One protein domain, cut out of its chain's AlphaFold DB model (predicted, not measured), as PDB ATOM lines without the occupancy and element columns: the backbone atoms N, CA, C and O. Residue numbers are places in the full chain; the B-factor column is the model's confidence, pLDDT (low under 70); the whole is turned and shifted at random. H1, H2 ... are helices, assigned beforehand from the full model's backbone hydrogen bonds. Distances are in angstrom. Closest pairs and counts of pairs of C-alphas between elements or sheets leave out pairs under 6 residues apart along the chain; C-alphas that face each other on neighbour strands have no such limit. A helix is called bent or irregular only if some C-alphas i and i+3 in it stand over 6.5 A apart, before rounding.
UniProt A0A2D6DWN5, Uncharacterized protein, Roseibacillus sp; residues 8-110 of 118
ATOM      1  N   GLY A   8     133.707  53.134  96.788       52.22
ATOM      2  CA  GLY A   8     133.372  53.628  95.445       52.22
ATOM      3  C   GLY A   8     131.918  54.097  95.291       52.22
ATOM      4  O   GLY A   8     131.670  55.102  94.623       52.22
ATOM      5  N   ASP A   9     130.971  53.455  95.981       61.38
ATOM      6  CA  ASP A   9     129.541  53.788  95.920       61.38
ATOM      7  C   ASP A   9     129.228  55.127  96.606       61.38
ATOM      8  O   ASP A   9     128.291  55.827  96.222       61.38
ATOM      9  N   ALA A  10     130.033  55.516  97.600       63.47
ATOM     10  CA  ALA A  10     129.889  56.794  98.292       63.47
ATOM     11  C   ALA A  10     130.149  57.983  97.350       63.47
ATOM     12  O   ALA A  10     129.341  58.908  97.306       63.47
ATOM     13  N   SER A  11     131.225  57.927  96.550       67.44
ATOM     14  CA  SER A  11     131.527  58.981  95.566       67.44
ATOM     15  C   SER A  11     130.429  59.104  94.508       67.44
ATOM     16  O   SER A  11     129.964  60.205  94.223       67.44
ATOM     17  N   ALA A  12     129.898  57.968  94.045       79.75
ATOM     18  CA  ALA A  12     128.818  57.940  93.072       79.75
ATOM     19  C   ALA A  12     127.542  58.618  93.595       79.75
ATOM     20  O   ALA A  12     126.828  59.255  92.822       79.75
ATOM     21  N   LEU A  13     127.235  58.510  94.893       80.19
ATOM     22  CA  LEU A  13     126.066  59.163  95.494       80.19
ATOM     23  C   LEU A  13     126.246  60.678  95.614       80.19
ATOM     24  O   LEU A  13     125.307  61.415  95.311       80.19
ATOM     25  N   ALA A  14     127.434  61.145  95.997       76.88
ATOM     26  CA  ALA A  14     127.746  62.573  96.006       76.88
ATOM     27  C   ALA A  14     127.646  63.180  94.596       76.88
ATOM     28  O   ALA A  14     126.960  64.188  94.413       76.88
ATOM     29  N   ASP A  15     128.237  62.522  93.595       81.12
ATOM     30  CA  ASP A  15     128.173  62.949  92.192       81.12
ATOM     31  C   ASP A  15     126.734  62.963  91.675       81.12
ATOM     32  O   ASP A  15     126.315  63.871  90.959       81.12
ATOM     33  N   SER A  16     125.934  61.980  92.090       83.81
ATOM     34  CA  SER A  16     124.523  61.899  91.717       83.81
ATOM     35  C   SER A  16     123.697  63.030  92.316       83.81
ATOM     36  O   SER A  16     122.825  63.557  91.633       83.81
ATOM     37  N   LEU A  17     123.977  63.441  93.556       80.50
ATOM     38  CA  LEU A  17     123.321  64.600  94.169       80.50
ATOM     39  C   LEU A  17     123.706  65.907  93.466       80.50
ATOM     40  O   LEU A  17     122.839  66.745  93.232       80.50
ATOM     41  N   GLN A  18     124.975  66.067  93.079       79.31
ATOM     42  CA  GLN A  18     125.411  67.222  92.285       79.31
ATOM     43  C   GLN A  18     124.753  67.242  90.902       79.31
ATOM     44  O   GLN A  18     124.298  68.289  90.447       79.31
ATOM     45  N   LEU A  19     124.670  66.087  90.238       84.38
ATOM     46  CA  LEU A  19     123.994  65.967  88.951       84.38
ATOM     47  C   LEU A  19     122.500  66.285  89.074       84.38
ATOM     48  O   LEU A  19     121.970  66.999  88.232       84.38
ATOM     49  N   MET A  20     121.831  65.812  90.129       84.44
ATOM     50  CA  MET A  20     120.425  66.134  90.384       84.44
ATOM     51  C   MET A  20     120.195  67.640  90.534       84.44
ATOM     52  O   MET A  20     119.278  68.154  89.901       84.44
ATOM     53  N   ALA A  21     121.032  68.342  91.308       79.50
ATOM     54  CA  ALA A  21     120.924  69.795  91.474       79.50
ATOM     55  C   ALA A  21     121.015  70.519  90.120       79.50
ATOM     56  O   ALA A  21     120.096  71.235  89.735       79.50
ATOM     57  N   ARG A  22     122.041  70.195  89.324       82.88
ATOM     58  CA  ARG A  22     122.231  70.779  87.985       82.88
ATOM     59  C   ARG A  22     121.086  70.479  87.023       82.88
ATOM     60  O   ARG A  22     120.737  71.316  86.198       82.88
ATOM     61  N   VAL A  23     120.517  69.275  87.087       87.44
ATOM     62  CA  VAL A  23     119.371  68.901  86.248       87.44
ATOM     63  C   VAL A  23     118.109  69.647  86.693       87.44
ATOM     64  O   VAL A  23     117.317  70.028  85.836       87.44
ATOM     65  N   CYS A  24     117.926  69.901  87.993       83.88
ATOM     66  CA  CYS A  24     116.853  70.769  88.482       83.88
ATOM     67  C   CYS A  24     117.005  72.203  87.956       83.88
ATOM     68  O   CYS A  24     116.038  72.722  87.401       83.88
ATOM     69  N   ASP A  25     118.203  72.785  88.027       83.81
ATOM     70  CA  ASP A  25     118.473  74.132  87.500       83.81
ATOM     71  C   ASP A  25     118.229  74.206  85.985       83.81
ATOM     72  O   ASP A  25     117.546  75.101  85.482       83.81
ATOM     73  N   ALA A  26     118.723  73.213  85.236       86.94
ATOM     74  CA  ALA A  26     118.493  73.112  83.798       86.94
ATOM     75  C   ALA A  26     117.003  72.943  83.458       86.94
ATOM     76  O   ALA A  26     116.536  73.459  82.444       86.94
ATOM     77  N   LEU A  27     116.245  72.230  84.297       87.31
ATOM     78  CA  LEU A  27     114.812  72.023  84.112       87.31
ATOM     79  C   LEU A  27     114.022  73.312  84.353       87.31
ATOM     80  O   LEU A  27     113.042  73.552  83.649       87.31
ATOM     81  N   GLU A  28     114.413  74.127  85.333       86.06
ATOM     82  CA  GLU A  28     113.829  75.456  85.545       86.06
ATOM     83  C   GLU A  28     114.099  76.364  84.346       86.06
ATOM     84  O   GLU A  28     113.152  76.891  83.761       86.06
ATOM     85  N   LEU A  29     115.346  76.414  83.875       87.56
ATOM     86  CA  LEU A  29     115.703  77.173  82.678       87.56
ATOM     87  C   LEU A  29     114.929  76.703  81.433       87.56
ATOM     88  O   LEU A  29     114.414  77.522  80.675       87.56
ATOM     89  N   ALA A  30     114.803  75.391  81.218       88.75
ATOM     90  CA  ALA A  30     114.057  74.844  80.084       88.75
ATOM     91  C   ALA A  30     112.561  75.199  80.141       88.75
ATOM     92  O   ALA A  30     111.949  75.461  79.103       88.75
ATOM     93  N   LYS A  31     111.966  75.250  81.342       87.50
ATOM     94  CA  LYS A  31     110.582  75.714  81.531       87.50
ATOM     95  C   LYS A  31     110.438  77.196  81.207       87.50
ATOM     96  O   LYS A  31     109.479  77.561  80.528       87.50
ATOM     97  N   ASP A  32     111.385  78.021  81.645       91.94
ATOM     98  CA  ASP A  32     111.387  79.462  81.375       91.94
ATOM     99  C   ASP A  32     111.506  79.757  79.874       91.94
ATOM    100  O   ASP A  32     110.807  80.624  79.345       91.94
ATOM    101  N   LEU A  33     112.321  78.970  79.167       93.62
ATOM    102  CA  LEU A  33     112.474  79.025  77.710       93.62
ATOM    103  C   LEU A  33     111.327  78.348  76.939       93.62
ATOM    104  O   LEU A  33     111.236  78.508  75.725       93.62
ATOM    105  N   ARG A  34     110.424  77.641  77.633       92.44
ATOM    106  CA  ARG A  34     109.306  76.862  77.063       92.44
ATOM    107  C   ARG A  34     109.744  75.745  76.102       92.44
ATOM    108  O   ARG A  34     109.003  75.380  75.192       92.44
ATOM    109  N   GLU A  35     110.916  75.163  76.338       93.50
ATOM    110  CA  GLU A  35     111.470  74.051  75.555       93.50
ATOM    111  C   GLU A  35     110.898  72.706  76.039       93.50
ATOM    112  O   GLU A  35     111.483  72.003  76.868       93.50
ATOM    113  N   GLU A  36     109.708  72.342  75.554       91.12
ATOM    114  CA  GLU A  36     108.961  71.175  76.054       91.12
ATOM    115  C   GLU A  36     109.688  69.830  75.878       91.12
ATOM    116  O   GLU A  36     109.527  68.935  76.711       91.12
ATOM    117  N   SER A  37     110.479  69.661  74.812       91.38
ATOM    118  CA  SER A  37     111.272  68.444  74.582       91.38
ATOM    119  C   SER A  37     112.350  68.284  75.653       91.38
ATOM    120  O   SER A  37     112.413  67.249  76.317       91.38
ATOM    121  N   THR A  38     113.124  69.342  75.895       90.00
ATOM    122  CA  THR A  38     114.172  69.383  76.918       90.00
ATOM    123  C   THR A  38     113.594  69.194  78.317       90.00
ATOM    124  O   THR A  38     114.154  68.450  79.117       90.00
ATOM    125  N   VAL A  39     112.427  69.779  78.611       90.94
ATOM    126  CA  VAL A  39     111.716  69.544  79.880       90.94
ATOM    127  C   VAL A  39     111.425  68.055  80.089       90.94
ATOM    128  O   VAL A  39     111.692  67.534  81.173       90.94
ATOM    129  N   ARG A  40     110.914  67.354  79.067       91.38
ATOM    130  CA  ARG A  40     110.612  65.913  79.163       91.38
ATOM    131  C   ARG A  40     111.875  65.078  79.359       91.38
ATOM    132  O   ARG A  40     111.882  64.177  80.195       91.38
ATOM    133  N   GLU A  41     112.945  65.385  78.630       93.62
ATOM    134  CA  GLU A  41     114.227  64.680  78.757       93.62
ATOM    135  C   GLU A  41     114.841  64.861  80.149       93.62
ATOM    136  O   GLU A  41     115.217  63.881  80.795       93.62
ATOM    137  N   LEU A  42     114.871  66.092  80.665       90.44
ATOM    138  CA  LEU A  42     115.407  66.386  81.996       90.44
ATOM    139  C   LEU A  42     114.562  65.748  83.111       90.44
ATOM    140  O   LEU A  42     115.118  65.226  84.078       90.44
ATOM    141  N   GLN A  43     113.233  65.704  82.964       88.88
ATOM    142  CA  GLN A  43     112.360  64.956  83.879       88.88
ATOM    143  C   GLN A  43     112.681  63.458  83.881       88.88
ATOM    144  O   GLN A  43     112.763  62.852  84.951       88.88
ATOM    145  N   GLN A  44     112.922  62.864  82.709       90.50
ATOM    146  CA  GLN A  44     113.307  61.456  82.609       90.50
ATOM    147  C   GLN A  44     114.664  61.188  83.276       90.50
ATOM    148  O   GLN A  44     114.829  60.171  83.954       90.50
ATOM    149  N   VAL A  45     115.630  62.100  83.126       89.44
ATOM    150  CA  VAL A  45     116.931  62.009  83.807       89.44
ATOM    151  C   VAL A  45     116.754  62.040  85.326       89.44
ATOM    152  O   VAL A  45     117.347  61.210  86.017       89.44
ATOM    153  N   LEU A  46     115.909  62.930  85.858       86.75
ATOM    154  CA  LEU A  46     115.617  62.977  87.295       86.75
ATOM    155  C   LEU A  46     114.989  61.671  87.798       86.75
ATOM    156  O   LEU A  46     115.463  61.114  88.787       86.75
ATOM    157  N   GLU A  47     113.979  61.132  87.112       86.88
ATOM    158  CA  GLU A  47     113.364  59.854  87.506       86.88
ATOM    159  C   GLU A  47     114.375  58.698  87.488       86.88
ATOM    160  O   GLU A  47     114.404  57.875  88.406       86.88
ATOM    161  N   ASN A  48     115.282  58.674  86.509       87.38
ATOM    162  CA  ASN A  48     116.346  57.671  86.455       87.38
ATOM    163  C   ASN A  48     117.335  57.815  87.623       87.38
ATOM    164  O   ASN A  48     117.769  56.812  88.188       87.38
ATOM    165  N   LEU A  49     117.677  59.046  88.022       83.69
ATOM    166  CA  LEU A  49     118.564  59.298  89.163       83.69
ATOM    167  C   LEU A  49     117.917  58.919  90.497       83.69
ATOM    168  O   LEU A  49     118.623  58.458  91.401       83.69
ATOM    169  N   ARG A  50     116.591  59.068  90.604       82.56
ATOM    170  CA  ARG A  50     115.804  58.718  91.789       82.56
ATOM    171  C   ARG A  50     115.898  57.235  92.128       82.56
ATOM    172  O   ARG A  50     116.009  56.884  93.303       82.56
ATOM    173  N   VAL A  51     115.850  56.360  91.123       78.50
ATOM    174  CA  VAL A  51     115.851  54.907  91.327       78.50
ATOM    175  C   VAL A  51     117.249  54.431  91.728       78.50
ATOM    176  O   VAL A  51     118.175  54.394  90.924       78.50
ATOM    177  N   ARG A  52     117.399  54.015  92.991       77.12
ATOM    178  CA  ARG A  52     118.649  53.454  93.526       77.12
ATOM    179  C   ARG A  52     118.434  52.092  94.167       77.12
ATOM    180  O   ARG A  52     117.486  51.885  94.924       77.12
ATOM    181  N   GLN A  53     119.348  51.171  93.872       74.06
ATOM    182  CA  GLN A  53     119.441  49.862  94.518       74.06
ATOM    183  C   GLN A  53     120.563  49.876  95.565       74.06
ATOM    184  O   GLN A  53     121.461  50.709  95.505       74.06
ATOM    185  N   GLY A  54     120.498  48.971  96.544       79.50
ATOM    186  CA  GLY A  54     121.549  48.813  97.558       79.50
ATOM    187  C   GLY A  54     121.480  49.768  98.756       79.50
ATOM    188  O   GLY A  54     122.240  49.583  99.700       79.50
ATOM    189  N   LEU A  55     120.554  50.735  98.773       83.62
ATOM    190  CA  LEU A  55     120.326  51.590  99.943       83.62
ATOM    191  C   LEU A  55     119.568  50.840 101.042       83.62
ATOM    192  O   LEU A  55     118.536  50.205 100.789       83.62
ATOM    193  N   MET A  56     120.026  50.981 102.284       87.06
ATOM    194  CA  MET A  56     119.276  50.532 103.455       87.06
ATOM    195  C   MET A  56     117.967  51.330 103.598       87.06
ATOM    196  O   MET A  56     117.868  52.453 103.101       87.06
ATOM    197  N   PRO A  57     116.948  50.820 104.318       87.81
ATOM    198  CA  PRO A  57     115.651  51.495 104.421       87.81
ATOM    199  C   PRO A  57     115.716  52.954 104.902       87.81
ATOM    200  O   PRO A  57     114.956  53.791 104.423       87.81
ATOM    201  N   GLU A  58     116.618  53.285 105.831       86.25
ATOM    202  CA  GLU A  58     116.811  54.668 106.294       86.25
ATOM    203  C   GLU A  58     117.544  55.540 105.272       86.25
ATOM    204  O   GLU A  58     117.177  56.696 105.073       86.25
ATOM    205  N   GLU A  59     118.537  54.976 104.587       88.50
ATOM    206  CA  GLU A  59     119.280  55.647 103.518       88.50
ATOM    207  C   GLU A  59     118.356  55.986 102.351       88.50
ATOM    208  O   GLU A  59     118.386  57.108 101.852       88.50
ATOM    209  N   LYS A  60     117.454  55.066 101.995       89.06
ATOM    210  CA  LYS A  60     116.419  55.299 100.991       89.06
ATOM    211  C   LYS A  60     115.477  56.437 101.387       89.06
ATOM    212  O   LYS A  60     115.207  57.302 100.567       89.06
ATOM    213  N   LYS A  61     115.025  56.497 102.647       90.00
ATOM    214  CA  LYS A  61     114.188  57.616 103.129       90.00
ATOM    215  C   LYS A  61     114.902  58.960 102.994       90.00
ATOM    216  O   LYS A  61     114.285  59.942 102.594       90.00
ATOM    217  N   VAL A  62     116.186  59.009 103.352       89.00
ATOM    218  CA  VAL A  62     117.003  60.223 103.223       89.00
ATOM    219  C   VAL A  62     117.196  60.594 101.753       89.00
ATOM    220  O   VAL A  62     117.036  61.760 101.412       89.00
ATOM    221  N   TRP A  63     117.471  59.615 100.891       88.38
ATOM    222  CA  TRP A  63     117.608  59.802  99.447       88.38
ATOM    223  C   TRP A  63     116.328  60.360  98.813       88.38
ATOM    224  O   TRP A  63     116.365  61.402  98.164       88.38
ATOM    225  N   ASP A  64     115.183  59.732  99.084       88.31
ATOM    226  CA  ASP A  64     113.880  60.169  98.578       88.31
ATOM    227  C   ASP A  64     113.539  61.589  99.064       88.31
ATOM    228  O   ASP A  64     113.049  62.415  98.298       88.31
ATOM    229  N   ALA A  65     113.842  61.907 100.327       88.69
ATOM    230  CA  ALA A  65     113.637  63.247 100.872       88.69
ATOM    231  C   ALA A  65     114.544  64.300 100.218       88.69
ATOM    232  O   ALA A  65     114.088  65.411  99.962       88.69
ATOM    233  N   LEU A  66     115.808  63.973  99.939       84.94
ATOM    234  CA  LEU A  66     116.717  64.867  99.216       84.94
ATOM    235  C   LEU A  66     116.254  65.100  97.783       84.94
ATOM    236  O   LEU A  66     116.318  66.229  97.323       84.94
ATOM    237  N   PHE A  67     115.748  64.069  97.106       82.88
ATOM    238  CA  PHE A  67     115.195  64.196  95.760       82.88
ATOM    239  C   PHE A  67     114.019  65.173  95.713       82.88
ATOM    240  O   PHE A  67     113.962  66.055  94.864       82.88
ATOM    241  N   GLU A  68     113.105  65.073  96.675       83.06
ATOM    242  CA  GLU A  68     111.956  65.978  96.762       83.06
ATOM    243  C   GLU A  68     112.331  67.407  97.156       83.06
ATOM    244  O   GLU A  68     111.633  68.356  96.794       83.06
ATOM    245  N   LEU A  69     113.414  67.563  97.918       79.44
ATOM    246  CA  LEU A  69     113.952  68.863  98.303       79.44
ATOM    247  C   LEU A  69     114.904  69.443  97.253       79.44
ATOM    248  O   LEU A  69     115.164  70.636  97.314       79.44
ATOM    249  N   CYS A  70     115.382  68.644  96.294       72.38
ATOM    250  CA  CYS A  70     116.378  69.029  95.292       72.38
ATOM    251  C   CYS A  70     116.061  70.351  94.571       72.38
ATOM    252  O   CYS A  70     116.954  71.188  94.515       72.38
ATOM    253  N   PRO A  71     114.809  70.635  94.154       59.00
ATOM    254  CA  PRO A  71     114.457  71.922  93.538       59.00
ATOM    255  C   PRO A  71     114.544  73.140  94.476       59.00
ATOM    256  O   PRO A  71     114.229  74.252  94.082       59.00
ATOM    257  N   ARG A  72     114.836  72.943  95.763       60.56
ATOM    258  CA  ARG A  72     114.853  73.989  96.800       60.56
ATOM    259  C   ARG A  72     116.195  74.097  97.511       60.56
ATOM    260  O   ARG A  72     116.339  74.925  98.408       60.56
ATOM    261  N   LEU A  73     117.144  73.228  97.174       58.94
ATOM    262  CA  LEU A  73     118.471  73.252  97.761       58.94
ATOM    263  C   LEU A  73     119.302  74.267  96.976       58.94
ATOM    264  O   LEU A  73     119.675  74.005  95.841       58.94
ATOM    265  N   GLU A  74     119.558  75.428  97.581       51.84
ATOM    266  CA  GLU A  74     120.444  76.456  97.018       51.84
ATOM    267  C   GLU A  74     121.810  75.847  96.650       51.84
ATOM    268  O   GLU A  74     122.416  75.141  97.466       51.84
ATOM    269  N   GLU A  75     122.326  76.148  95.453       50.03
ATOM    270  CA  GLU A  75     123.734  75.903  95.148       50.03
ATOM    271  C   GLU A  75     124.640  76.859  95.956       50.03
ATOM    272  O   GLU A  75     124.346  78.053  96.082       50.03
ATOM    273  N   PRO A  76     125.786  76.381  96.481       55.41
ATOM    274  CA  PRO A  76     126.235  74.988  96.511       55.41
ATOM    275  C   PRO A  76     125.509  74.167  97.593       55.41
ATOM    276  O   PRO A  76     125.244  74.670  98.680       55.41
ATOM    277  N   PHE A  77     125.269  72.875  97.337       58.03
ATOM    278  CA  PHE A  77     124.664  71.954  98.309       58.03
ATOM    279  C   PHE A  77     125.390  72.012  99.666       58.03
ATOM    280  O   PHE A  77     126.538  71.582  99.782       58.03
ATOM    281  N   TYR A  78     124.718  72.527 100.704       61.25
ATOM    282  CA  TYR A  78     125.256  72.643 102.066       61.25
ATOM    283  C   TYR A  78     124.774  71.477 102.942       61.25
ATOM    284  O   TYR A  78     123.676  71.558 103.507       61.25
ATOM    285  N   PRO A  79     125.585  70.425 103.171       61.00
ATOM    286  CA  PRO A  79     125.096  69.176 103.759       61.00
ATOM    287  C   PRO A  79     124.495  69.341 105.167       61.00
ATOM    288  O   PRO A  79     123.586  68.607 105.558       61.00
ATOM    289  N   GLU A  80     124.946  70.331 105.948       58.16
ATOM    290  CA  GLU A  80     124.367  70.630 107.265       58.16
ATOM    291  C   GLU A  80     122.968  71.257 107.228       58.16
ATOM    292  O   GLU A  80     122.149  70.944 108.105       58.16
ATOM    293  N   ARG A  81     122.705  72.146 106.259       63.72
ATOM    294  CA  ARG A  81     121.369  72.721 106.042       63.72
ATOM    295  C   ARG A  81     120.444  71.627 105.517       63.72
ATOM    296  O   ARG A  81     119.401  71.384 106.129       63.72
ATOM    297  N   SER A  82     120.932  70.845 104.553       70.94
ATOM    298  CA  SER A  82     120.237  69.684 103.995       70.94
ATOM    299  C   SER A  82     119.848  68.670 105.076       70.94
ATOM    300  O   SER A  82     118.712  68.210 105.110       70.94
ATOM    301  N   ALA A  83     120.717  68.371 106.052       81.75
ATOM    302  CA  ALA A  83     120.391  67.412 107.115       81.75
ATOM    303  C   ALA A  83     119.237  67.867 108.031       81.75
ATOM    304  O   ALA A  83     118.439  67.046 108.498       81.75
ATOM    305  N   ARG A  84     119.152  69.171 108.331       84.38
ATOM    306  CA  ARG A  84     118.057  69.734 109.136       84.38
ATOM    307  C   ARG A  84     116.752  69.725 108.347       84.38
ATOM    308  O   ARG A  84     115.723  69.336 108.900       84.38
ATOM    309  N   GLU A  85     116.802  70.147 107.090       85.25
ATOM    310  CA  GLU A  85     115.639  70.222 106.206       85.25
ATOM    311  C   GLU A  85     115.065  68.842 105.906       85.25
ATOM    312  O   GLU A  85     113.869  68.635 106.090       85.25
ATOM    313  N   VAL A  86     115.919  67.866 105.589       87.19
ATOM    314  CA  VAL A  86     115.525  66.464 105.390       87.19
ATOM    315  C   VAL A  86     114.867  65.893 106.644       87.19
ATOM    316  O   VAL A  86     113.786  65.314 106.562       87.19
ATOM    317  N   SER A  87     115.465  66.085 107.826       88.75
ATOM    318  CA  SER A  87     114.884  65.587 109.083       88.75
ATOM    319  C   SER A  87     113.511  66.211 109.368       88.75
ATOM    320  O   SER A  87     112.574  65.512 109.763       88.75
ATOM    321  N   LEU A  88     113.360  67.517 109.122       89.12
ATOM    322  CA  LEU A  88     112.085  68.216 109.274       89.12
ATOM    323  C   LEU A  88     111.041  67.732 108.258       89.12
ATOM    324  O   LEU A  88     109.885  67.525 108.628       89.12
ATOM    325  N   HIS A  89     111.439  67.544 107.001       89.31
ATOM    326  CA  HIS A  89     110.580  67.059 105.920       89.31
ATOM    327  C   HIS A  89     110.056  65.650 106.204       89.31
ATOM    328  O   HIS A  89     108.848  65.415 106.180       89.31
ATOM    329  N   LEU A  90     110.944  64.739 106.602       89.75
ATOM    330  CA  LEU A  90     110.598  63.370 106.991       89.75
ATOM    331  C   LEU A  90     109.659  63.332 108.205       89.75
ATOM    332  O   LEU A  90     108.688  62.574 108.224       89.75
ATOM    333  N   ARG A  91     109.872  64.209 109.194       91.25
ATOM    334  CA  ARG A  91     108.947  64.354 110.328       91.25
ATOM    335  C   ARG A  91     107.554  64.800 109.874       91.25
ATOM    336  O   ARG A  91     106.570  64.244 110.355       91.25
ATOM    337  N   LYS A  92     107.456  65.765 108.954       90.88
ATOM    338  CA  LYS A  92     106.169  66.233 108.401       90.88
ATOM    339  C   LYS A  92     105.435  65.144 107.612       90.88
ATOM    340  O   LYS A  92     104.213  65.147 107.587       90.88
ATOM    341  N   ARG A  93     106.166  64.199 107.014       87.50
ATOM    342  CA  ARG A  93     105.615  63.040 106.293       87.50
ATOM    343  C   ARG A  93     105.239  61.846 107.176       87.50
ATOM    344  O   ARG A  93     104.830  60.816 106.652       87.50
ATOM    345  N   GLY A  94     105.388  61.956 108.496       89.56
ATOM    346  CA  GLY A  94     105.081  60.861 109.422       89.56
ATOM    347  C   GLY A  94     106.133  59.746 109.449       89.56
ATOM    348  O   GLY A  94     105.900  58.702 110.051       89.56
ATOM    349  N   THR A  95     107.306  59.957 108.845       90.38
ATOM    350  CA  THR A  95     108.422  58.997 108.812       90.38
ATOM    351  C   THR A  95     109.672  59.590 109.469       90.38
ATOM    352  O   THR A  95     110.706  59.740 108.818       90.38
ATOM    353  N   PRO A  96     109.615  59.959 110.763       90.06
ATOM    354  CA  PRO A  96     110.669  60.739 111.399       90.06
ATOM    355  C   PRO A  96     112.022  60.017 111.365       90.06
ATOM    356  O   PRO A  96     112.140  58.864 111.773       90.06
ATOM    357  N   VAL A  97     113.053  60.741 110.930       89.62
ATOM    358  CA  VAL A  97     114.460  60.337 111.034       89.62
ATOM    359  C   VAL A  97     115.207  61.439 111.774       89.62
ATOM    360  O   VAL A  97     115.089  62.626 111.444       89.62
ATOM    361  N   ALA A  98     115.957  61.063 112.810       89.88
ATOM    362  CA  ALA A  98     116.699  62.017 113.623       89.88
ATOM    363  C   ALA A  98     117.774  62.728 112.790       89.88
ATOM    364  O   ALA A  98     118.478  62.104 111.998       89.88
ATOM    365  N   ARG A  99     117.964  64.033 113.016       88.75
ATOM    366  CA  ARG A  99     118.991  64.830 112.320       88.75
ATOM    367  C   ARG A  99     120.390  64.211 112.423       88.75
ATOM    368  O   ARG A  99     121.149  64.283 111.465       88.75
ATOM    369  N   SER A 100     120.742  63.611 113.561       88.19
ATOM    370  CA  SER A 100     122.021  62.912 113.753       88.19
ATOM    371  C   SER A 100     122.186  61.720 112.805       88.19
ATOM    372  O   SER A 100     123.258  61.552 112.228       88.19
ATOM    373  N   VAL A 101     121.119  60.947 112.591       88.50
ATOM    374  CA  VAL A 101     121.087  59.815 111.654       88.50
ATOM    375  C   VAL A 101     121.213  60.312 110.218       88.50
ATOM    376  O   VAL A 101     122.046  59.801 109.475       88.50
ATOM    377  N   VAL A 102     120.481  61.369 109.848       87.62
ATOM    378  CA  VAL A 102     120.616  61.992 108.519       87.62
ATOM    379  C   VAL A 102     122.057  62.446 108.282       87.62
ATOM    380  O   VAL A 102     122.629  62.131 107.245       87.62
ATOM    381  N   ARG A 103     122.692  63.118 109.254       86.69
ATOM    382  CA  ARG A 103     124.108  63.513 109.142       86.69
ATOM    383  C   ARG A 103     125.021  62.310 108.945       86.69
ATOM    384  O   ARG A 103     125.880  62.347 108.077       86.69
ATOM    385  N   MET A 104     124.842  61.248 109.724       87.69
ATOM    386  CA  MET A 104     125.639  60.033 109.575       87.69
ATOM    387  C   MET A 104     125.492  59.428 108.170       87.69
ATOM    388  O   MET A 104     126.492  59.033 107.584       87.69
ATOM    389  N   ILE A 105     124.277  59.388 107.622       88.69
ATOM    390  CA  ILE A 105     124.011  58.889 106.266       88.69
ATOM    391  C   ILE A 105     124.701  59.766 105.214       88.69
ATOM    392  O   ILE A 105     125.443  59.248 104.388       88.69
ATOM    393  N   LEU A 106     124.548  61.091 105.291       85.38
ATOM    394  CA  LEU A 106     125.225  62.011 104.370       85.38
ATOM    395  C   LEU A 106     126.758  61.875 104.447       85.38
ATOM    396  O   LEU A 106     127.422  61.851 103.416       85.38
ATOM    397  N   ALA A 107     127.315  61.714 105.653       83.88
ATOM    398  CA  ALA A 107     128.748  61.485 105.844       83.88
ATOM    399  C   ALA A 107     129.221  60.170 105.207       83.88
ATOM    400  O   ALA A 107     130.307  60.128 104.633       83.88
ATOM    401  N   LYS A 108     128.416  59.099 105.286       84.88
ATOM    402  CA  LYS A 108     128.718  57.822 104.615       84.88
ATOM    403  C   LYS A 108     128.788  57.977 103.098       84.88
ATOM    404  O   LYS A 108     129.564  57.273 102.466       84.88
ATOM    405  N   TRP A 109     128.016  58.897 102.529       84.88
ATOM    406  CA  TRP A 109     128.042  59.221 101.101       84.88
ATOM    407  C   TRP A 109     129.149  60.217 100.729       84.88
ATOM    408  O   TRP A 109     129.131  60.776  99.642       84.88
ATOM    409  N   GLY A 110     130.100  60.484 101.629       77.25
ATOM    410  CA  GLY A 110     131.223  61.382 101.357       77.25
ATOM    411  C   GLY A 110     130.869  62.871 101.367       77.25
ATOM    412  O   GLY A 110     131.711  63.692 101.014       77.25
TER     413      GLY A 110
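What this domain is: This is residues 8 to 110 of the 118 residues of an uncharacterized protein of Roseibacillus sp (UniProt A0A2D6DWN5). Start at the long helix H1, which folds back into H2 as a helical hairpin; H3 turns back again beside the hairpin, H4 crosses H3 on its side away from the hairpin, and H5 packs on H4 and runs back toward the first residues of H1, with the C-alphas of Ala 10 and Lys 108 6.5 A apart. The end of the hairpin near residues 32 to 36 reaches away from H4 and H5. You have 103 printed residues with five named helices, H1 to H5 in chain order, and no named strand: all helix. The whole is compact, with a radius of gyration of the C-alphas of 14.0 A and spans of 41 by 30 by 24 A.

How they stand to each other: Look first at H1, residues 8 to 32, and H2, residues 36 to 50: this hairpin touches closest at the C-alphas of Ala 30 and Val 39, 5.8 A apart, at a shallow tilt of 23 degrees, opposite ways. H3, residues 57 to 72, is the hub, touching the four other helices. H1 touches it with residues 20 to 25 alone, closest at C-alphas 24 and 71, 5.7 A. H2 and H3, also a hairpin, only just touch, with 3 pairs of C-alphas within 8 A, closest at Arg 50 and Phe 67, 6.8 A. Outward, H4, residues 79 to 92, touches H3 about perpendicular at 75 degrees, closest at C-alphas 65 and 86, 5.9 A. H5, residues 99 to 108, touches H4 at a steep tilt of 50 degrees, closest at C-alphas 87 and 99, 5.3 A. H1 and H4 are apart. Every O i to N i+4 pair is within hydrogen-bond range in H1, H2, H4 and H5; in H3, 10 of 12 are.

Where its parts are: Find C-alpha 8 at (133.372, 53.628, 95.445); from there H1 runs 36.7 A to C-alpha 32. H2 spans 21.2 A, H3 23.8 A and H4 19.7 A. H3 is irregular: C-alphas 68 and 71 are 7.2 A apart. H5 runs 14.3 A to C-alpha 108 at (128.718, 57.822, 104.615).

The domain as a whole: The C-alphas of Arg 34 and Ser 100 are the two farthest apart, 41.3 A. The printed part has no cut and no long link. Check the B-factor column at residues 8 to 11 and 71 to 81, where pLDDT is under 70.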